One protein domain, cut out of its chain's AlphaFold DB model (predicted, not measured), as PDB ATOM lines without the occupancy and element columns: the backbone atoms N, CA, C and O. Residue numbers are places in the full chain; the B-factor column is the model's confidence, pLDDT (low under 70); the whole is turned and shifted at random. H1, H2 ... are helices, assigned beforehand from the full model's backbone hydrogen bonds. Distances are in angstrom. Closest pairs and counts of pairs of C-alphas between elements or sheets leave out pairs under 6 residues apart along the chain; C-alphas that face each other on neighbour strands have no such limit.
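What this domain is: This is residues 31 to 193 of the 193 residues of an uncharacterized protein of Proteiniphilum sp. X52 (UniProt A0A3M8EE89). The core is an up-and-down bundle of four helices, H4, H5, H7 and H8, each running against the one before it in the chain. The helical hairpin of H9 and H10 packs on one side of this bundle and H3 on the opposite side, while the short H1 and H2 pack on H8 and H5, and residues 71 to 84 loop from H4 to H5 at one end. The printed part has 163 residues with ten named helices, H1 to H10 in chain order, and no named strand; its class is all helix. It is compact, with a radius of gyration of the C-alphas of 15.0 A, and a rounded outline spanning 39 by 37 by 29 A.

Where its parts are: Find C-alpha 32 at (215.257, 201.631, 211.921), where H1, residues 32 to 35, begins. Next come H2, residues 39 to 46, H3, residues 49 to 57, 12.1 A long, and H4, residues 60 to 70, 16.5 A. After them look for H5, residues 85 to 97, 18.3 A, and the short H6, residues 100 to 103. At C-alpha 108, (222.284, 221.958, 212.005), begins the longest helix, H7, residues 108 to 127, 28.8 A. H8, residues 134 to 151, measures 25.9 A, and H9, residues 154 to 166, 18.5 A. H10, residues 177 to 191, measures 20.3 A and ends at C-alpha 191, (212.469, 221.933, 203.721).

How they stand to each other: Begin at the hubs, H5 and H8, which touch four helices each. They touch each other, the same way at a shallow tilt of 23 degrees; their closest C-alphas, Ala 91 and Ala 136, are 4.2 A apart. H7 and H8 form a hairpin, opposite ways at a shallow tilt of 28 degrees, closest at C-alphas 115 and 144, 5.9 A. H4 and H5 form another, closest at C-alphas 68 and 93, 7.0 A. H4 and H7 only just touch, with 3 pairs of C-alphas within 8 A, the closest those of Ile 65 and Leu 114, 7.5 A. Walking outward, H3 touches H5 at a steep tilt of 47 degrees, closest at C-alphas 51 and 92, 5.2 A. H2 touches residues 88 to 92 of H5, about perpendicular at 83 degrees, closest at C-alphas 45 and 92, 6.0 A. H1 touches H8, closest at C-alphas 35 and 142, 5.2 A. H6 is close to H8 but not clearly touching, closest at C-alphas 103 and 147, 7.5 A. H10 touches H7, closest at C-alphas 116 and 191, 5.6 A, and forms a hairpin with H9, closest at C-alphas 156 and 186, 6.8 A. H3 and H9 are apart. Every O i to N i+4 pair is within hydrogen-bond range in H2, H3, H5, H8 and H9, against 6 of 7 in H4, 15 of 16 in H7 and 9 of 11 in H10; H1 and H6 are too short for such a pair.

The domain as a whole: The C-alphas farthest apart, those of Ser 81 and Lys 154, are 43.8 A from each other. The printed part has no cut, and its one long link is H4 to H5, 14 residues. Mean pLDDT of the printed part is 91.5; look for values under 70 at residues 192 to 193.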
ATOM      1  N   HIS A  31     211.500 200.174 213.537       81.94
ATOM      2  CA  HIS A  31     211.810 199.877 212.131       81.94
ATOM      3  C   HIS A  31     213.071 200.540 211.554       81.94
ATOM      4  O   HIS A  31     213.233 200.567 210.334       81.94
ATOM      5  N   GLN A  32     213.980 201.066 212.386       80.69
ATOM      6  CA  GLN A  32     215.257 201.631 211.921       80.69
ATOM      7  C   GLN A  32     216.038 200.659 211.014       80.69
ATOM      8  O   GLN A  32     216.688 201.077 210.056       80.69
ATOM      9  N   GLU A  33     215.962 199.360 211.290       84.56
ATOM     10  CA  GLU A  33     216.628 198.305 210.535       84.56
ATOM     11  C   GLU A  33     216.213 198.239 209.059       84.56
ATOM     12  O   GLU A  33     217.031 197.835 208.234       84.56
ATOM     13  N   LEU A  34     215.004 198.700 208.705       87.31
ATOM     14  CA  LEU A  34     214.543 198.777 207.313       87.31
ATOM     15  C   LEU A  34     215.366 199.765 206.476       87.31
ATOM     16  O   LEU A  34     215.387 199.672 205.250       87.31
ATOM     17  N   PHE A  35     216.035 200.712 207.132       90.12
ATOM     18  CA  PHE A  35     216.805 201.779 206.494       90.12
ATOM     19  C   PHE A  35     218.312 201.508 206.493       90.12
ATOM     20  O   PHE A  35     219.087 202.303 205.960       90.12
ATOM     21  N   ASN A  36     218.744 200.390 207.081       88.81
ATOM     22  CA  ASN A  36     220.129 199.966 206.996       88.81
ATOM     23  C   ASN A  36     220.430 199.442 205.594       88.81
ATOM     24  O   ASN A  36     219.651 198.702 204.997       88.81
ATOM     25  N   ILE A  37     221.605 199.801 205.083       90.81
ATOM     26  CA  ILE A  37     222.083 199.254 203.819       90.81
ATOM     27  C   ILE A  37     222.381 197.759 204.027       90.81
ATOM     28  O   ILE A  37     223.093 197.414 204.976       90.81
ATOM     29  N   PRO A  38     221.867 196.863 203.163       90.81
ATOM     30  CA  PRO A  38     222.211 195.447 203.216       90.81
ATOM     31  C   PRO A  38     223.725 195.233 203.125       90.81
ATOM     32  O   PRO A  38     224.406 195.917 202.360       90.81
ATOM     33  N   LYS A  39     224.260 194.243 203.852       91.81
ATOM     34  CA  LYS A  39     225.716 194.032 203.927       91.81
ATOM     35  C   LYS A  39     226.361 193.788 202.559       91.81
ATOM     36  O   LYS A  39     227.491 194.197 202.321       91.81
ATOM     37  N   GLU A  40     225.637 193.140 201.655       92.56
ATOM     38  CA  GLU A  40     226.064 192.906 200.275       92.56
ATOM     39  C   GLU A  40     226.222 194.218 199.495       92.56
ATOM     40  O   GLU A  40     227.264 194.430 198.875       92.56
ATOM     41  N   THR A  41     225.245 195.130 199.592       91.19
ATOM     42  CA  THR A  41     225.347 196.472 199.000       91.19
ATOM     43  C   THR A  41     226.501 197.254 199.621       91.19
ATOM     44  O   THR A  41     227.287 197.862 198.901       91.19
ATOM     45  N   GLU A  42     226.630 197.231 200.949       93.81
ATOM     46  CA  GLU A  42     227.706 197.930 201.657       93.81
ATOM     47  C   GLU A  42     229.086 197.448 201.178       93.81
ATOM     48  O   GLU A  42     229.945 198.254 200.822       93.81
ATOM     49  N   ASN A  43     229.278 196.129 201.094       94.88
ATOM     50  CA  ASN A  43     230.515 195.531 200.599       94.88
ATOM     51  C   ASN A  43     230.791 195.921 199.140       94.88
ATOM     52  O   ASN A  43     231.940 196.193 198.795       94.88
ATOM     53  N   PHE A  44     229.758 195.963 198.293       94.88
ATOM     54  CA  PHE A  44     229.896 196.399 196.906       94.88
ATOM     55  C   PHE A  44     230.332 197.865 196.809       94.88
ATOM     56  O   PHE A  44     231.240 198.172 196.040       94.88
ATOM     57  N   ILE A  45     229.723 198.758 197.599       94.06
ATOM     58  CA  ILE A  45     230.081 200.183 197.641       94.06
ATOM     59  C   ILE A  45     231.541 200.340 198.069       94.06
ATOM     60  O   ILE A  45     232.313 200.971 197.356       94.06
ATOM     61  N   ILE A  46     231.935 199.725 199.187       94.00
ATOM     62  CA  ILE A  46     233.292 199.858 199.741       94.00
ATOM     63  C   ILE A  46     234.353 199.288 198.788       94.00
ATOM     64  O   ILE A  46     235.457 199.817 198.713       94.00
ATOM     65  N   ALA A  47     234.039 198.222 198.049       94.31
ATOM     66  CA  ALA A  47     234.955 197.638 197.071       94.31
ATOM     67  C   ALA A  47     235.027 198.423 195.745       94.31
ATOM     68  O   ALA A  47     235.854 198.101 194.889       94.31
ATOM     69  N   ASN A  48     234.153 199.413 195.533       94.31
ATOM     70  CA  ASN A  48     234.090 200.155 194.284       94.31
ATOM     71  C   ASN A  48     235.194 201.219 194.199       94.31
ATOM     72  O   ASN A  48     235.461 201.945 195.153       94.31
ATOM     73  N   ASN A  49     235.796 201.373 193.019       94.75
ATOM     74  CA  ASN A  49     236.830 202.382 192.798       94.75
ATOM     75  C   ASN A  49     236.307 203.820 192.976       94.75
ATOM     76  O   ASN A  49     237.043 204.675 193.453       94.75
ATOM     77  N   GLU A  50     235.038 204.087 192.640       94.06
ATOM     78  CA  GLU A  50     234.421 205.404 192.859       94.06
ATOM     79  C   GLU A  50     234.374 205.750 194.356       94.06
ATOM     80  O   GLU A  50     234.658 206.883 194.726       94.06
ATOM     81  N   TYR A  51     234.106 204.784 195.243       95.25
ATOM     82  CA  TYR A  51     234.137 205.024 196.689       95.25
ATOM     83  C   TYR A  51     235.526 205.467 197.160       95.25
ATOM     84  O   TYR A  51     235.644 206.467 197.868       95.25
ATOM     85  N   GLU A  52     236.578 204.763 196.736       94.38
ATOM     86  CA  GLU A  52     237.954 205.115 197.102       94.38
ATOM     87  C   GLU A  52     238.383 206.468 196.518       94.38
ATOM     88  O   GLU A  52     239.038 207.245 197.210       94.38
ATOM     89  N   ILE A  53     237.984 206.794 195.284       94.00
ATOM     90  CA  ILE A  53     238.240 208.114 194.689       94.00
ATOM     91  C   ILE A  53     237.581 209.205 195.536       94.00
ATOM     92  O   ILE A  53     238.273 210.082 196.049       94.00
ATOM     93  N   LEU A  54     236.268 209.117 195.756       94.56
ATOM     94  CA  LEU A  54     235.503 210.141 196.473       94.56
ATOM     95  C   LEU A  54     236.010 210.334 197.904       94.56
ATOM     96  O   LEU A  54     236.167 211.461 198.366       94.56
ATOM     97  N   LYS A  55     236.315 209.233 198.594       94.56
ATOM     98  CA  LYS A  55     236.833 209.256 199.963       94.56
ATOM     99  C   LYS A  55     238.195 209.947 200.073       94.56
ATOM    100  O   LYS A  55     238.467 210.575 201.093       94.56
ATOM    101  N   ASN A  56     239.054 209.799 199.063       94.00
ATOM    102  CA  ASN A  56     240.403 210.366 199.064       94.00
ATOM    103  C   ASN A  56     240.443 211.800 198.515       94.00
ATOM    104  O   ASN A  56     241.272 212.595 198.956       94.00
ATOM    105  N   GLU A  57     239.570 212.134 197.563       92.31
ATOM    106  CA  GLU A  57     239.509 213.463 196.948       92.31
ATOM    107  C   GLU A  57     238.735 214.473 197.800       92.31
ATOM    108  O   GLU A  57     239.072 215.660 197.801       92.31
ATOM    109  N   PHE A  58     237.718 214.025 198.540       92.25
ATOM    110  CA  PHE A  58     236.822 214.915 199.271       92.25
ATOM    111  C   PHE A  58     237.021 214.846 200.779       92.25
ATOM    112  O   PHE A  58     237.078 213.787 201.404       92.25
ATOM    113  N   SER A  59     237.080 216.031 201.382       86.50
ATOM    114  CA  SER A  59     237.173 216.213 202.823       86.50
ATOM    115  C   SER A  59     236.225 217.323 203.272       86.50
ATOM    116  O   SER A  59     236.234 218.437 202.745       86.50
ATOM    117  N   GLY A  60     235.379 217.007 204.253       89.00
ATOM    118  CA  GLY A  60     234.415 217.952 204.817       89.00
ATOM    119  C   GLY A  60     233.217 218.270 203.913       89.00
ATOM    120  O   GLY A  60     233.148 217.874 202.756       89.00
ATOM    121  N   PHE A  61     232.250 218.987 204.483       94.75
ATOM    122  CA  PHE A  61     230.932 219.221 203.888       94.75
ATOM    123  C   PHE A  61     230.967 219.813 202.475       94.75
ATOM    124  O   PHE A  61     230.309 219.282 201.587       94.75
ATOM    125  N   ASP A  62     231.746 220.877 202.269       95.06
ATOM    126  CA  ASP A  62     231.691 221.681 201.042       95.06
ATOM    127  C   ASP A  62     232.114 220.876 199.797       95.06
ATOM    128  O   ASP A  62     231.472 220.944 198.754       95.06
ATOM    129  N   SER A  63     233.140 220.028 199.913       94.44
ATOM    130  CA  SER A  63     233.583 219.198 198.781       94.44
ATOM    131  C   SER A  63     232.575 218.098 198.428       94.44
ATOM    132  O   SER A  63     232.296 217.862 197.252       94.44
ATOM    133  N   TYR A  64     231.967 217.471 199.438       96.12
ATOM    134  CA  TYR A  64     230.925 216.467 199.229       96.12
ATOM    135  C   TYR A  64     229.633 217.073 198.666       96.12
ATOM    136  O   TYR A  64     229.029 216.483 197.767       96.12
ATOM    137  N   ILE A  65     229.207 218.242 199.160       96.19
ATOM    138  CA  ILE A  65     227.960 218.873 198.716       96.19
ATOM    139  C   ILE A  65     228.071 219.364 197.271       96.19
ATOM    140  O   ILE A  65     227.162 219.104 196.485       96.19
ATOM    141  N   ASP A  66     229.197 219.975 196.886       96.12
ATOM    142  CA  ASP A  66     229.428 220.444 195.516       96.12
ATOM    143  C   ASP A  66     229.377 219.278 194.519       96.12
ATOM    144  O   ASP A  66     228.691 219.352 193.492       96.12
ATOM    145  N   TYR A  67     230.025 218.157 194.855       96.31
ATOM    146  CA  TYR A  67     229.953 216.943 194.045       96.31
ATOM    147  C   TYR A  67     228.522 216.407 193.947       96.31
ATOM    148  O   TYR A  67     228.047 216.084 192.854       96.31
ATOM    149  N   TYR A  68     227.820 216.329 195.079       96.88
ATOM    150  CA  TYR A  68     226.471 215.781 195.145       96.88
ATOM    151  C   TYR A  68     225.445 216.645 194.398       96.88
ATOM    152  O   TYR A  68     224.526 216.122 193.766       96.88
ATOM    153  N   ILE A  69     225.615 217.970 194.397       96.25
ATOM    154  CA  ILE A  69     224.816 218.895 193.585       96.25
ATOM    155  C   ILE A  69     225.028 218.606 192.094       96.25
ATOM    156  O   ILE A  69     224.042 218.494 191.355       96.25
ATOM    157  N   ALA A  70     226.282 218.439 191.667       94.62
ATOM    158  CA  ALA A  70     226.652 218.265 190.264       94.62
ATOM    159  C   ALA A  70     226.198 216.926 189.644       94.62
ATOM    160  O   ALA A  70     225.941 216.881 188.440       94.62
ATOM    161  N   HIS A  71     226.044 215.867 190.442       93.75
ATOM    162  CA  HIS A  71     225.768 214.498 189.967       93.75
ATOM    163  C   HIS A  71     224.354 214.013 190.301       93.75
ATOM    164  O   HIS A  71     223.667 214.607 191.126       93.75
ATOM    165  N   GLY A  72     223.879 212.925 189.685       88.44
ATOM    166  CA  GLY A  72     222.582 212.326 190.044       88.44
ATOM    167  C   GLY A  72     221.365 213.177 189.675       88.44
ATOM    168  O   GLY A  72     220.348 213.159 190.367       88.44
ATOM    169  N   ASN A  73     221.480 213.979 188.614       89.50
ATOM    170  CA  ASN A  73     220.366 214.774 188.082       89.50
ATOM    171  C   ASN A  73     219.444 213.960 187.161       89.50
ATOM    172  O   ASN A  73     218.332 214.385 186.862       89.50
ATOM    173  N   THR A  74     219.906 212.796 186.710       88.94
ATOM    174  CA  THR A  74     219.143 211.817 185.939       88.94
ATOM    175  C   THR A  74     219.780 210.442 186.125       88.94
ATOM    176  O   THR A  74     220.954 210.351 186.482       88.94
ATOM    177  N   TYR A  75     219.013 209.393 185.851       90.31
ATOM    178  CA  TYR A  75     219.465 208.003 185.847       90.31
ATOM    179  C   TYR A  75     219.226 207.407 184.466       90.31
ATOM    180  O   TYR A  75     218.378 207.894 183.712       90.31
ATOM    181  N   GLN A  76     219.984 206.378 184.111       88.31
ATOM    182  CA  GLN A  76     219.755 205.676 182.859       88.31
ATOM    183  C   GLN A  76     218.595 204.693 183.002       88.31
ATOM    184  O   GLN A  76     218.341 204.136 184.065       88.31
ATOM    185  N   THR A  77     217.872 204.485 181.908       87.00
ATOM    186  CA  THR A  77     216.854 203.438 181.834       87.00
ATOM    187  C   THR A  77     217.516 202.065 181.749       87.00
ATOM    188  O   THR A  77     218.515 201.924 181.051       87.00
ATOM    189  N   ASP A  78     216.916 201.036 182.332       84.56
ATOM    190  CA  ASP A  78     217.433 199.662 182.404       84.56
ATOM    191  C   ASP A  78     217.621 199.001 181.023       84.56
ATOM    192  O   ASP A  78     218.397 198.062 180.881       84.56
ATOM    193  N   TYR A  79     216.942 199.492 179.977       83.81
ATOM    194  CA  TYR A  79     217.160 199.053 178.588       83.81
ATOM    195  C   TYR A  79     218.303 199.801 177.872       83.81
ATOM    196  O   TYR A  79     218.532 199.588 176.680       83.81
ATOM    197  N   SER A  80     219.005 200.700 178.569       80.00
ATOM    198  CA  SER A  80     220.227 201.341 178.082       80.00
ATOM    199  C   SER A  80     221.345 200.308 177.982       80.00
ATOM    200  O   SER A  80     221.561 199.516 178.893       80.00
ATOM    201  N   SER A  81     222.108 200.337 176.889       74.00
ATOM    202  CA  SER A  81     223.324 199.525 176.753       74.00
ATOM    203  C   SER A  81     224.540 200.140 177.461       74.00
ATOM    204  O   SER A  81     225.634 199.583 177.388       74.00
ATOM    205  N   MET A  82     224.391 201.319 178.071       75.94
ATOM    206  CA  MET A  82     225.442 201.995 178.828       75.94
ATOM    207  C   MET A  82     225.325 201.657 180.321       75.94
ATOM    208  O   MET A  82     224.232 201.461 180.840       75.94
ATOM    209  N   SER A  83     226.467 201.585 181.010       71.88
ATOM    210  CA  SER A  83     226.505 201.434 182.470       71.88
ATOM    211  C   SER A  83     226.032 202.723 183.143       71.88
ATOM    212  O   SER A  83     226.549 203.803 182.831       71.88
ATOM    213  N   ASP A  84     225.098 202.615 184.092       77.38
ATOM    214  CA  ASP A  84     224.664 203.742 184.922       77.38
ATOM    215  C   ASP A  84     225.665 204.004 186.059       77.38
ATOM    216  O   ASP A  84     225.454 203.666 187.226       77.38
ATOM    217  N   ASN A  85     226.793 204.617 185.701       87.12
ATOM    218  CA  ASN A  85     227.804 205.016 186.678       87.12
ATOM    219  C   ASN A  85     227.285 206.104 187.638       87.12
ATOM    220  O   ASN A  85     227.835 206.248 188.729       87.12
ATOM    221  N   GLU A  86     226.221 206.835 187.284       91.38
ATOM    222  CA  GLU A  86     225.622 207.833 188.175       91.38
ATOM    223  C   GLU A  86     224.965 207.169 189.384       91.38
ATOM    224  O   GLU A  86     225.131 207.646 190.506       91.38
ATOM    225  N   ALA A  87     224.297 206.027 189.202       92.69
ATOM    226  CA  ALA A  87     223.757 205.258 190.323       92.69
ATOM    227  C   ALA A  87     224.847 204.861 191.335       92.69
ATOM    228  O   ALA A  87     224.641 204.994 192.541       92.69
ATOM    229  N   ILE A  88     226.018 204.427 190.856       93.69
ATOM    230  CA  ILE A  88     227.145 204.029 191.715       93.69
ATOM    231  C   ILE A  88     227.764 205.243 192.413       93.69
ATOM    232  O   ILE A  88     227.960 205.207 193.626       93.69
ATOM    233  N   ARG A  89     228.040 206.328 191.681       95.44
ATOM    234  CA  ARG A  89     228.617 207.563 192.239       95.44
ATOM    235  C   ARG A  89     227.742 208.164 193.325       95.44
ATOM    236  O   ARG A  89     228.233 208.506 194.399       95.44
ATOM    237  N   ILE A  90     226.436 208.236 193.062       96.94
ATOM    238  CA  ILE A  90     225.467 208.731 194.036       96.94
ATOM    239  C   ILE A  90     225.382 207.809 195.248       96.94
ATOM    240  O   ILE A  90     225.383 208.302 196.372       96.94
ATOM    241  N   ALA A  91     225.395 206.491 195.048       96.88
ATOM    242  CA  ALA A  91     225.434 205.564 196.169       96.88
ATOM    243  C   ALA A  91     226.685 205.765 197.042       96.88
ATOM    244  O   ALA A  91     226.583 205.852 198.263       96.88
ATOM    245  N   CYS A  92     227.860 205.904 196.427       97.25
ATOM    246  CA  CYS A  92     229.118 206.093 197.148       97.25
ATOM    247  C   CYS A  92     229.147 207.413 197.932       97.25
ATOM    248  O   CYS A  92     229.503 207.410 199.112       97.25
ATOM    249  N   VAL A  93     228.751 208.533 197.313       97.81
ATOM    250  CA  VAL A  93     228.767 209.843 197.984       97.81
ATOM    251  C   VAL A  93     227.741 209.905 199.118       97.81
ATOM    252  O   VAL A  93     228.056 210.382 200.205       97.81
ATOM    253  N   GLU A  94     226.534 209.368 198.914       98.06
ATOM    254  CA  GLU A  94     225.505 209.315 199.956       98.06
ATOM    255  C   GLU A  94     225.913 208.397 201.104       98.06
ATOM    256  O   GLU A  94     225.680 208.745 202.257       98.06
ATOM    257  N   TYR A  95     226.571 207.271 200.811       97.50
ATOM    258  CA  TYR A  95     227.113 206.375 201.828       97.50
ATOM    259  C   TYR A  95     228.214 207.036 202.666       97.50
ATOM    260  O   TYR A  95     228.238 206.896 203.887       97.50
ATOM    261  N   LEU A  96     229.129 207.778 202.038       96.81
ATOM    262  CA  LEU A  96     230.167 208.529 202.750       96.81
ATOM    263  C   LEU A  96     229.552 209.627 203.631       96.81
ATOM    264  O   LEU A  96     229.935 209.787 204.790       96.81
ATOM    265  N   MET A  97     228.549 210.338 203.111       97.25
ATOM    266  CA  MET A  97     227.833 211.365 203.866       97.25
ATOM    267  C   MET A  97     226.885 210.796 204.931       97.25
ATOM    268  O   MET A  97     226.559 211.510 205.874       97.25
ATOM    269  N   SER A  98     226.454 209.534 204.829       95.19
ATOM    270  CA  SER A  98     225.635 208.854 205.844       95.19
ATOM    271  C   SER A  98     226.470 208.267 206.981       95.19
ATOM    272  O   SER A  98     225.937 207.606 207.868       95.19
ATOM    273  N   GLN A  99     227.787 208.479 206.998       92.56
ATOM    274  CA  GLN A  99     228.596 208.047 208.128       92.56
ATOM    275  C   GLN A  99     228.329 208.939 209.337       92.56
ATOM    276  O   GLN A  99     228.397 210.169 209.268       92.56
ATOM    277  N   LYS A 100     228.087 208.307 210.488       90.25
ATOM    278  CA  LYS A 100     227.807 208.997 211.754       90.25
ATOM    279  C   LYS A 100     228.852 210.068 212.076       90.25
ATOM    280  O   LYS A 100     228.493 211.185 212.442       90.25
ATOM    281  N   ASP A 101     230.130 209.739 211.913       91.19
ATOM    282  CA  ASP A 101     231.227 210.660 212.216       91.19
ATOM    283  C   ASP A 101     231.239 211.880 211.294       91.19
ATOM    284  O   ASP A 101     231.601 212.965 211.744       91.19
ATOM    285  N   PHE A 102     230.801 211.734 210.041       94.38
ATOM    286  CA  PHE A 102     230.634 212.855 209.123       94.38
ATOM    287  C   PHE A 102     229.462 213.743 209.564       94.38
ATOM    288  O   PHE A 102     229.641 214.938 209.795       94.38
ATOM    289  N   LEU A 103     228.275 213.163 209.779       94.75
ATOM    290  CA  LEU A 103     227.065 213.919 210.130       94.75
ATOM    291  C   LEU A 103     227.169 214.664 211.471       94.75
ATOM    292  O   LEU A 103     226.620 215.761 211.622       94.75
ATOM    293  N   LEU A 104     227.882 214.097 212.449       92.00
ATOM    294  CA  LEU A 104     228.105 214.729 213.753       92.00
ATOM    295  C   LEU A 104     229.086 215.911 213.704       92.00
ATOM    296  O   LEU A 104     229.088 216.723 214.629       92.00
ATOM    297  N   GLN A 105     229.899 216.031 212.651       94.31
ATOM    298  CA  GLN A 105     230.776 217.189 212.437       94.31
ATOM    299  C   GLN A 105     230.040 218.377 211.811       94.31
ATOM    300  O   GLN A 105     230.496 219.515 211.927       94.31
ATOM    301  N   LEU A 106     228.899 218.132 211.166       95.62
ATOM    302  CA  LEU A 106     228.097 219.174 210.538       95.62
ATOM    303  C   LEU A 106     227.368 220.020 211.590       95.62
ATOM    304  O   LEU A 106     226.978 219.538 212.657       95.62
ATOM    305  N   ASN A 107     227.117 221.289 211.287       94.88
ATOM    306  CA  ASN A 107     226.151 222.076 212.056       94.88
ATOM    307  C   ASN A 107     224.710 221.805 211.569       94.88
ATOM    308  O   ASN A 107     224.498 221.243 210.494       94.88
ATOM    309  N   SER A 108     223.699 222.207 212.350       93.44
ATOM    310  CA  SER A 108     222.284 221.958 212.005       93.44
ATOM    311  C   SER A 108     221.886 222.570 210.655       93.44
ATOM    312  O   SER A 108     221.158 221.945 209.891       93.44
ATOM    313  N   LYS A 109     222.427 223.745 210.293       94.31
ATOM    314  CA  LYS A 109     222.161 224.358 208.982       94.31
ATOM    315  C   LYS A 109     222.662 223.465 207.839       94.31
ATOM    316  O   LYS A 109     221.908 223.220 206.905       94.31
ATOM    317  N   GLN A 110     223.884 222.942 207.944       96.56
ATOM    318  CA  GLN A 110     224.462 222.023 206.955       96.56
ATOM    319  C   GLN A 110     223.686 220.703 206.871       96.56
ATOM    320  O   GLN A 110     223.417 220.216 205.778       96.56
ATOM    321  N   ARG A 111     223.263 220.133 208.009       96.31
ATOM    322  CA  ARG A 111     222.435 218.915 208.004       96.31
ATOM    323  C   ARG A 111     221.075 219.136 207.356       96.31
ATOM    324  O   ARG A 111     220.632 218.283 206.595       96.31
ATOM    325  N   LYS A 112     220.432 220.278 207.601       94.50
ATOM    326  CA  LYS A 112     219.164 220.642 206.949       94.50
ATOM    327  C   LYS A 112     219.329 220.856 205.450       94.50
ATOM    328  O   LYS A 112     218.521 220.360 204.673       94.50
ATOM    329  N   GLU A 113     220.394 221.537 205.038       95.88
ATOM    330  CA  GLU A 113     220.743 221.688 203.624       95.88
ATOM    331  C   GLU A 113     220.931 220.323 202.947       95.88
ATOM    332  O   GLU A 113     220.300 220.046 201.924       95.88
ATOM    333  N   LEU A 114     221.715 219.439 203.570       97.56
ATOM    334  CA  LEU A 114     221.937 218.086 203.075       97.56
ATOM    335  C   LEU A 114     220.654 217.262 203.045       97.56
ATOM    336  O   LEU A 114     220.428 216.554 202.070       97.56
ATOM    337  N   LEU A 115     219.791 217.371 204.060       97.06
ATOM    338  CA  LEU A 115     218.494 216.696 204.094       97.06
ATOM    339  C   LEU A 115     217.657 217.120 202.888       97.06
ATOM    340  O   LEU A 115     217.189 216.275 202.131       97.06
ATOM    341  N   CYS A 116     217.526 218.423 202.653       95.25
ATOM    342  CA  CYS A 116     216.710 218.932 201.560       95.25
ATOM    343  C   CYS A 116     217.277 218.604 200.180       95.25
ATOM    344  O   CYS A 116     216.511 218.337 199.250       95.25
ATOM    345  N   LEU A 117     218.602 218.577 200.030       96.50
ATOM    346  CA  LEU A 117     219.225 218.101 198.802       96.50
ATOM    347  C   LEU A 117     219.009 216.594 198.612       96.50
ATOM    348  O   LEU A 117     218.587 216.179 197.533       96.50
ATOM    349  N   SER A 118     219.211 215.799 199.663       96.94
ATOM    350  CA  SER A 118     219.034 214.342 199.627       96.94
ATOM    351  C   SER A 118     217.608 213.960 199.264       96.94
ATOM    352  O   SER A 118     217.392 213.062 198.462       96.94
ATOM    353  N   MET A 119     216.626 214.712 199.755       95.62
ATOM    354  CA  MET A 119     215.220 214.568 199.384       95.62
ATOM    355  C   MET A 119     214.974 214.823 197.896       95.62
ATOM    356  O   MET A 119     214.324 214.023 197.224       95.62
ATOM    357  N   LYS A 120     215.527 215.912 197.345       94.44
ATOM    358  CA  LYS A 120     215.415 216.211 195.908       94.44
ATOM    359  C   LYS A 120     216.038 215.100 195.062       94.44
ATOM    360  O   LYS A 120     215.431 214.673 194.085       94.44
ATOM    361  N   LYS A 121     217.220 214.616 195.447       95.75
ATOM    362  CA  LYS A 121     217.918 213.530 194.746       95.75
ATOM    363  C   LYS A 121     217.174 212.204 194.890       95.75
ATOM    364  O   LYS A 121     217.046 211.477 193.911       95.75
ATOM    365  N   GLN A 122     216.608 211.916 196.063       95.62
ATOM    366  CA  GLN A 122     215.784 210.730 196.283       95.62
ATOM    367  C   GLN A 122     214.563 210.728 195.367       95.62
ATOM    368  O   GLN A 122     214.305 209.718 194.727       95.62
ATOM    369  N   LYS A 123     213.882 211.867 195.208       94.50
ATOM    370  CA  LYS A 123     212.773 211.999 194.256       94.50
ATOM    371  C   LYS A 123     213.188 211.659 192.818       94.50
ATOM    372  O   LYS A 123     212.530 210.852 192.165       94.50
ATOM    373  N   ILE A 124     214.316 212.201 192.348       94.19
ATOM    374  CA  ILE A 124     214.826 211.958 190.984       94.19
ATOM    375  C   ILE A 124     215.036 210.456 190.713       94.19
ATOM    376  O   ILE A 124     214.785 209.995 189.600       94.19
ATOM    377  N   LYS A 125     215.418 209.664 191.727       94.31
ATOM    378  CA  LYS A 125     215.606 208.201 191.611       94.31
ATOM    379  C   LYS A 125     214.326 207.430 191.274       94.31
ATOM    380  O   LYS A 125     214.420 206.256 190.912       94.31
ATOM    381  N   PHE A 126     213.150 208.042 191.411       93.56
ATOM    382  CA  PHE A 126     211.848 207.452 191.076       93.56
ATOM    383  C   PHE A 126     211.198 208.086 189.836       93.56
ATOM    384  O   PHE A 126     210.293 207.488 189.258       93.56
ATOM    385  N   ASP A 127     211.662 209.262 189.403       91.12
ATOM    386  CA  ASP A 127     211.041 210.023 188.309       91.12
ATOM    387  C   ASP A 127     211.444 209.513 186.909       91.12
ATOM    388  O   ASP A 127     210.749 209.771 185.921       91.12
ATOM    389  N   VAL A 128     212.548 208.763 186.794       87.19
ATOM    390  CA  VAL A 128     212.982 208.176 185.517       87.19
ATOM    391  C   VAL A 128     212.291 206.832 185.292       87.19
ATOM    392  O   VAL A 128     212.512 205.855 186.005       87.19
ATOM    393  N   LYS A 129     211.450 206.767 184.258       86.06
ATOM    394  CA  LYS A 129     210.724 205.543 183.907       86.06
ATOM    395  C   LYS A 129     211.693 204.430 183.508       86.06
ATOM    396  O   LYS A 129     212.593 204.663 182.710       86.06
ATOM    397  N   TYR A 130     211.430 203.214 183.984       85.25
ATOM    398  CA  TYR A 130     212.243 202.030 183.691       85.25
ATOM    399  C   TYR A 130     213.695 202.138 184.161       85.25
ATOM    400  O   TYR A 130     214.541 201.490 183.566       85.25
ATOM    401  N   SER A 131     214.004 202.965 185.161       87.94
ATOM    402  CA  SER A 131     215.282 202.887 185.866       87.94
ATOM    403  C   SER A 131     215.098 202.215 187.223       87.94
ATOM    404  O   SER A 131     214.074 202.385 187.904       87.94
ATOM    405  N   ASN A 132     216.120 201.481 187.647       89.00
ATOM    406  CA  ASN A 132     216.186 200.937 188.993       89.00
ATOM    407  C   ASN A 132     217.541 201.224 189.664       89.00
ATOM    408  O   ASN A 132     218.326 200.297 189.885       89.00
ATOM    409  N   PRO A 133     217.840 202.490 190.030       93.31
ATOM    410  CA  PRO A 133     219.064 202.854 190.744       93.31
ATOM    411  C   PRO A 133     219.001 202.403 192.218       93.31
ATOM    412  O   PRO A 133     219.041 203.211 193.145       93.31
ATOM    413  N   MET A 134     218.879 201.092 192.442       91.69
ATOM    414  CA  MET A 134     218.556 200.466 193.727       91.69
ATOM    415  C   MET A 134     219.538 200.858 194.836       91.69
ATOM    416  O   MET A 134     219.111 201.258 195.916       91.69
ATOM    417  N   MET A 135     220.846 200.799 194.564       92.75
ATOM    418  CA  MET A 135     221.871 201.166 195.550       92.75
ATOM    419  C   MET A 135     221.760 202.635 195.955       92.75
ATOM    420  O   MET A 135     221.771 202.936 197.144       92.75
ATOM    421  N   ALA A 136     221.557 203.533 194.986       95.81
ATOM    422  CA  ALA A 136     221.349 204.947 195.268       95.81
ATOM    423  C   ALA A 136     220.063 205.175 196.079       95.81
ATOM    424  O   ALA A 136     220.021 206.040 196.949       95.81
ATOM    425  N   ARG A 137     218.986 204.414 195.828       96.00
ATOM    426  CA  ARG A 137     217.754 204.522 196.629       96.00
ATOM    427  C   ARG A 137     217.990 204.104 198.082       96.00
ATOM    428  O   ARG A 137     217.481 204.779 198.974       96.00
ATOM    429  N   GLN A 138     218.771 203.045 198.311       95.50
ATOM    430  CA  GLN A 138     219.136 202.562 199.648       95.50
ATOM    431  C   GLN A 138     219.972 203.590 200.418       95.50
ATOM    432  O   GLN A 138     219.614 203.966 201.532       95.50
ATOM    433  N   THR A 139     221.057 204.082 199.819       97.06
ATOM    434  CA  THR A 139     221.968 205.047 200.457       97.06
ATOM    435  C   THR A 139     221.293 206.382 200.726       97.06
ATOM    436  O   THR A 139     221.465 206.950 201.802       97.06
ATOM    437  N   GLY A 140     220.463 206.862 199.797       97.25
ATOM    438  CA  GLY A 140     219.735 208.113 199.972       97.25
ATOM    439  C   GLY A 140     218.711 208.021 201.092       97.25
ATOM    440  O   GLY A 140     218.620 208.921 201.925       97.25
ATOM    441  N   LEU A 141     217.987 206.904 201.169       95.88
ATOM    442  CA  LEU A 141     217.032 206.675 202.244       95.88
ATOM    443  C   LEU A 141     217.726 206.535 203.611       95.88
ATOM    444  O   LEU A 141     217.261 207.110 204.600       95.88
ATOM    445  N   GLN A 142     218.870 205.848 203.671       95.56
ATOM    446  CA  GLN A 142     219.686 205.790 204.886       95.56
ATOM    447  C   GLN A 142     220.141 207.195 205.312       95.56
ATOM    448  O   GLN A 142     219.972 207.573 206.469       95.56
ATOM    449  N   LEU A 143     220.678 207.994 204.385       97.19
ATOM    450  CA  LEU A 143     221.133 209.356 204.666       97.19
ATOM    451  C   LEU A 143     219.994 210.236 205.206       97.19
ATOM    452  O   LEU A 143     220.156 210.890 206.236       97.19
ATOM    453  N   ILE A 144     218.825 210.209 204.557       96.50
ATOM    454  CA  ILE A 144     217.638 210.966 204.979       96.50
ATOM    455  C   ILE A 144     217.224 210.580 206.402       96.50
ATOM    456  O   ILE A 144     217.052 211.451 207.255       96.50
ATOM    457  N   THR A 145     217.085 209.283 206.682       93.31
ATOM    458  CA  THR A 145     216.630 208.818 208.001       93.31
ATOM    459  C   THR A 145     217.637 209.123 209.109       93.31
ATOM    460  O   THR A 145     217.237 209.546 210.195       93.31
ATOM    461  N   GLN A 146     218.939 209.016 208.837       93.31
ATOM    462  CA  GLN A 146     219.970 209.428 209.788       93.31
ATOM    463  C   GLN A 146     219.952 210.935 210.066       93.31
ATOM    464  O   GLN A 146     220.070 211.344 211.221       93.31
ATOM    465  N   LEU A 147     219.767 211.768 209.040       94.69
ATOM    466  CA  LEU A 147     219.666 213.221 209.200       94.69
ATOM    467  C   LEU A 147     218.463 213.615 210.062       94.69
ATOM    468  O   LEU A 147     218.624 214.392 211.001       94.69
ATOM    469  N   LEU A 148     217.286 213.040 209.792       93.12
ATOM    470  CA  LEU A 148     216.079 213.253 210.601       93.12
ATOM    471  C   LEU A 148     216.291 212.838 212.058       93.12
ATOM    472  O   LEU A 148     215.864 213.531 212.982       93.12
ATOM    473  N   SER A 149     216.974 211.713 212.261       90.12
ATOM    474  CA  SER A 149     217.294 211.195 213.585       90.12
ATOM    475  C   SER A 149     218.236 212.111 214.366       90.12
ATOM    476  O   SER A 149     217.973 212.411 215.530       90.12
ATOM    477  N   ILE A 150     219.295 212.614 213.725       91.19
ATOM    478  CA  ILE A 150     220.262 213.523 214.356       91.19
ATOM    479  C   ILE A 150     219.644 214.897 214.641       91.19
ATOM    480  O   ILE A 150     219.914 215.470 215.696       91.19
ATOM    481  N   GLU A 151     218.811 215.427 213.740       90.69
ATOM    482  CA  GLU A 151     218.086 216.687 213.975       90.69
ATOM    483  C   GLU A 151     216.953 216.534 215.005       90.69
ATOM    484  O   GLU A 151     216.468 217.529 215.541       90.69
ATOM    485  N   GLY A 152     216.572 215.301 215.352       87.38
ATOM    486  CA  GLY A 152     215.564 215.031 216.372       87.38
ATOM    487  C   GLY A 152     214.135 215.302 215.899       87.38
ATOM    488  O   GLY A 152     213.294 215.706 216.706       87.38
ATOM    489  N   GLU A 153     213.841 215.054 214.620       90.06
ATOM    490  CA  GLU A 153     212.532 215.254 213.979       90.06
ATOM    491  C   GLU A 153     211.507 214.182 214.400       90.06
ATOM    492  O   GLU A 153     211.030 213.376 213.597       90.06
ATOM    493  N   LYS A 154     211.170 214.141 215.695       87.56
ATOM    494  CA  LYS A 154     210.377 213.067 216.325       87.56
ATOM    495  C   LYS A 154     209.027 212.817 215.654       87.56
ATOM    496  O   LYS A 154     208.643 211.664 215.502       87.56
ATOM    497  N   GLU A 155     208.315 213.868 215.257       90.19
ATOM    498  CA  GLU A 155     207.000 213.745 214.609       90.19
ATOM    499  C   GLU A 155     207.104 213.093 213.223       90.19
ATOM    500  O   GLU A 155     206.291 212.237 212.869       90.19
ATOM    501  N   ILE A 156     208.143 213.448 212.457       92.31
ATOM    502  CA  ILE A 156     208.413 212.860 211.140       92.31
ATOM    503  C   ILE A 156     208.808 211.391 211.308       92.31
ATOM    504  O   ILE A 156     208.248 210.525 210.643       92.31
ATOM    505  N   LEU A 157     209.724 211.093 212.233       91.44
ATOM    506  CA  LEU A 157     210.176 209.725 212.504       91.44
ATOM    507  C   LEU A 157     209.042 208.826 213.007       91.44
ATOM    508  O   LEU A 157     208.953 207.671 212.596       91.44
ATOM    509  N   GLN A 158     208.146 209.354 213.845       91.25
ATOM    510  CA  GLN A 158     206.951 208.629 214.270       91.25
ATOM    511  C   GLN A 158     206.030 208.343 213.081       91.25
ATOM    512  O   GLN A 158     205.610 207.206 212.909       91.25
ATOM    513  N   SER A 159     205.790 209.335 212.217       93.38
ATOM    514  CA  SER A 159     204.969 209.157 211.012       93.38
ATOM    515  C   SER A 159     205.550 208.088 210.078       93.38
ATOM    516  O   SER A 159     204.809 207.257 209.556       93.38
ATOM    517  N   ILE A 160     206.878 208.064 209.904       93.50
ATOM    518  CA  ILE A 160     207.585 207.012 209.157       93.50
ATOM    519  C   ILE A 160     207.363 205.646 209.815       93.50
ATOM    520  O   ILE A 160     207.003 204.689 209.138       93.50
ATOM    521  N   SER A 161     207.536 205.551 211.133       92.06
ATOM    522  CA  SER A 161     207.367 204.294 211.867       92.06
ATOM    523  C   SER A 161     205.932 203.754 211.816       92.06
ATOM    524  O   SER A 161     205.719 202.542 211.689       92.06
ATOM    525  N   ASP A 162     204.946 204.646 211.880       93.25
ATOM    526  CA  ASP A 162     203.528 204.310 211.773       93.25
ATOM    527  C   ASP A 162     203.201 203.793 210.372       93.25
ATOM    528  O   ASP A 162     202.578 202.737 210.251       93.25
ATOM    529  N   TYR A 163     203.700 204.466 209.325       94.62
ATOM    530  CA  TYR A 163     203.565 204.000 207.945       94.62
ATOM    531  C   TYR A 163     204.164 202.597 207.786       94.62
ATOM    532  O   TYR A 163     203.465 201.676 207.363       94.62
ATOM    533  N   CYS A 164     205.417 202.395 208.206       93.75
ATOM    534  CA  CYS A 164     206.094 201.099 208.112       93.75
ATOM    535  C   CYS A 164     205.414 199.992 208.933       93.75
ATOM    536  O   CYS A 164     205.575 198.818 208.629       93.75
ATOM    537  N   SER A 165     204.651 200.330 209.977       92.00
ATOM    538  CA  SER A 165     203.908 199.342 210.772       92.00
ATOM    539  C   SER A 165     202.621 198.853 210.100       92.00
ATOM    540  O   SER A 165     202.048 197.867 210.559       92.00
ATOM    541  N   GLN A 166     202.138 199.560 209.077       94.50
ATOM    542  CA  GLN A 166     200.859 199.296 208.409       94.50
ATOM    543  C   GLN A 166     201.022 198.750 206.986       94.50
ATOM    544  O   GLN A 166     200.027 198.375 206.370       94.50
ATOM    545  N   HIS A 167     202.252 198.706 206.473       93.25
ATOM    546  CA  HIS A 167     202.555 198.331 205.096       93.25
ATOM    547  C   HIS A 167     203.612 197.227 205.062       93.25
ATOM    548  O   HIS A 167     204.526 197.196 205.887       93.25
ATOM    549  N   GLU A 168     203.487 196.330 204.089       91.50
ATOM    550  CA  GLU A 168     204.484 195.306 203.790       91.50
ATOM    551  C   GLU A 168     205.283 195.720 202.551       91.50
ATOM    552  O   GLU A 168     204.714 196.170 201.561       91.50
ATOM    553  N   PHE A 169     206.604 195.542 202.594       91.56
ATOM    554  CA  PHE A 169     207.512 195.958 201.523       91.56
ATOM    555  C   PHE A 169     208.076 194.739 200.782       91.56
ATOM    556  O   PHE A 169     209.218 194.343 201.015       91.56
ATOM    557  N   GLU A 170     207.281 194.145 199.887       86.06
ATOM    558  CA  GLU A 170     207.605 192.896 199.163       86.06
ATOM    559  C   GLU A 170     208.992 192.924 198.488       86.06
ATOM    560  O   GLU A 170     209.730 191.942 198.530       86.06
ATOM    561  N   TYR A 171     209.377 194.077 197.931       84.44
ATOM    562  CA  TYR A 171     210.648 194.279 197.220       84.44
ATOM    563  C   TYR A 171     211.618 195.220 197.954       84.44
ATOM    564  O   TYR A 171     212.553 195.756 197.345       84.44
ATOM    565  N   GLY A 172     211.397 195.421 199.257       88.62
ATOM    566  CA  GLY A 172     212.155 196.331 200.110       88.62
ATOM    567  C   GLY A 172     211.663 197.781 200.048       88.62
ATOM    568  O   GLY A 172     211.280 198.293 198.997       88.62
ATOM    569  N   ILE A 173     211.724 198.470 201.191       92.50
ATOM    570  CA  ILE A 173     211.207 199.838 201.380       92.50
ATOM    571  C   ILE A 173     211.818 200.870 200.419       92.50
ATOM    572  O   ILE A 173     211.176 201.836 200.023       92.50
ATOM    573  N   TYR A 174     213.060 200.650 199.993       91.06
ATOM    574  CA  TYR A 174     213.780 201.522 199.066       91.06
ATOM    575  C   TYR A 174     213.277 201.426 197.617       91.06
ATOM    576  O   TYR A 174     213.632 202.282 196.813       91.06
ATOM    577  N   ASN A 175     212.481 200.413 197.267       90.88
ATOM    578  CA  ASN A 175     211.826 200.292 195.961       90.88
ATOM    579  C   ASN A 175     210.351 200.699 195.998       90.88
ATOM    580  O   ASN A 175     209.709 200.775 194.950       90.88
ATOM    581  N   ASP A 176     209.818 200.961 197.186       93.94
ATOM    582  CA  ASP A 176     208.413 201.260 197.371       93.94
ATOM    583  C   ASP A 176     208.123 202.720 196.995       93.94
ATOM    584  O   ASP A 176     208.583 203.670 197.638       93.94
ATOM    585  N   LYS A 177     207.394 202.903 195.889       92.88
ATOM    586  CA  LYS A 177     207.062 204.232 195.371       92.88
ATOM    587  C   LYS A 177     206.088 204.965 196.291       92.88
ATOM    588  O   LYS A 177     206.225 206.177 196.447       92.88
ATOM    589  N   ASP A 178     205.140 204.258 196.895       95.25
ATOM    590  CA  ASP A 178     204.119 204.868 197.747       95.25
ATOM    591  C   ASP A 178     204.747 205.377 199.049       95.25
ATOM    592  O   ASP A 178     204.470 206.498 199.480       95.25
ATOM    593  N   PHE A 179     205.688 204.618 199.614       95.81
ATOM    594  CA  PHE A 179     206.520 205.060 200.723       95.81
ATOM    595  C   PHE A 179     207.388 206.258 200.335       95.81
ATOM    596  O   PHE A 179     207.470 207.222 201.096       95.81
ATOM    597  N   ASN A 180     208.030 206.236 199.161       95.50
ATOM    598  CA  ASN A 180     208.816 207.378 198.702       95.50
ATOM    599  C   ASN A 180     207.946 208.636 198.560       95.50
ATOM    600  O   ASN A 180     208.330 209.696 199.049       95.50
ATOM    601  N   ASP A 181     206.768 208.534 197.944       95.06
ATOM    602  CA  ASP A 181     205.841 209.657 197.783       95.06
ATOM    603  C   ASP A 181     205.368 210.194 199.144       95.06
ATOM    604  O   ASP A 181     205.372 211.410 199.370       95.06
ATOM    605  N   PHE A 182     205.053 209.297 200.084       95.62
ATOM    606  CA  PHE A 182     204.758 209.641 201.475       95.62
ATOM    607  C   PHE A 182     205.926 210.386 202.143       95.62
ATOM    608  O   PHE A 182     205.733 211.466 202.708       95.62
ATOM    609  N   LEU A 183     207.150 209.862 202.029       94.75
ATOM    610  CA  LEU A 183     208.365 210.460 202.581       94.75
ATOM    611  C   LEU A 183     208.598 211.871 202.016       94.75
ATOM    612  O   LEU A 183     208.860 212.813 202.771       94.75
ATOM    613  N   MET A 184     208.455 212.033 200.695       93.88
ATOM    614  CA  MET A 184     208.548 213.326 200.010       93.88
ATOM    615  C   MET A 184     207.522 214.318 200.558       93.88
ATOM    616  O   MET A 184     207.866 215.470 200.836       93.88
ATOM    617  N   GLN A 185     206.278 213.879 200.756       92.56
ATOM    618  CA  GLN A 185     205.210 214.725 201.272       92.56
ATOM    619  C   GLN A 185     205.515 215.231 202.687       92.56
ATOM    620  O   GLN A 185     205.473 216.442 202.920       92.56
ATOM    621  N   ILE A 186     205.860 214.343 203.621       90.38
ATOM    622  CA  ILE A 186     206.007 214.723 205.034       90.38
ATOM    623  C   ILE A 186     207.243 215.602 205.289       90.38
ATOM    624  O   ILE A 186     207.177 216.522 206.105       90.38
ATOM    625  N   ILE A 187     208.345 215.396 204.555       87.62
ATOM    626  CA  ILE A 187     209.584 216.176 204.732       87.62
ATOM    627  C   ILE A 187     209.579 217.466 203.900       87.62
ATOM    628  O   ILE A 187     210.222 218.440 204.290       87.62
ATOM    629  N   SER A 188     208.837 217.551 202.787       84.38
ATOM    630  CA  SER A 188     208.750 218.796 201.996       84.38
ATOM    631  C   SER A 188     208.314 220.007 202.835       84.38
ATOM    632  O   SER A 188     208.845 221.105 202.675       84.38
ATOM    633  N   ASN A 189     207.424 219.789 203.805       72.50
ATOM    634  CA  ASN A 189     206.981 220.805 204.760       72.50
ATOM    635  C   ASN A 189     208.087 221.268 205.719       72.50
ATOM    636  O   ASN A 189     207.968 222.341 206.305       72.50
ATOM    637  N   HIS A 190     209.134 220.465 205.907       72.88
ATOM    638  CA  HIS A 190     210.307 220.804 206.707       72.88
ATOM    639  C   HIS A 190     211.326 221.609 205.887       72.88
ATOM    640  O   HIS A 190     211.894 222.570 206.388       72.88
ATOM    641  N   CYS A 191     211.506 221.270 204.608       78.38
ATOM    642  CA  CYS A 191     212.469 221.933 203.721       78.38
ATOM    643  C   CYS A 191     212.039 223.304 203.180       78.38
ATOM    644  O   CYS A 191     212.864 224.020 202.618       78.38
ATOM    645  N   ASN A 192     210.761 223.655 203.324       65.06
ATOM    646  CA  ASN A 192     210.207 224.946 202.910       65.06
ATOM    647  C   ASN A 192     210.035 225.941 204.080       65.06
ATOM    648  O   ASN A 192     209.468 227.014 203.872       65.06
ATOM    649  N   LYS A 193     210.461 225.576 205.297       50.25
ATOM    650  CA  LYS A 193     210.439 226.423 206.503       50.25
ATOM    651  C   LYS A 193     211.786 227.102 206.718       50.25
ATOM    652  O   LYS A 193     211.762 228.258 207.193       50.25
TER     653      LYS A 193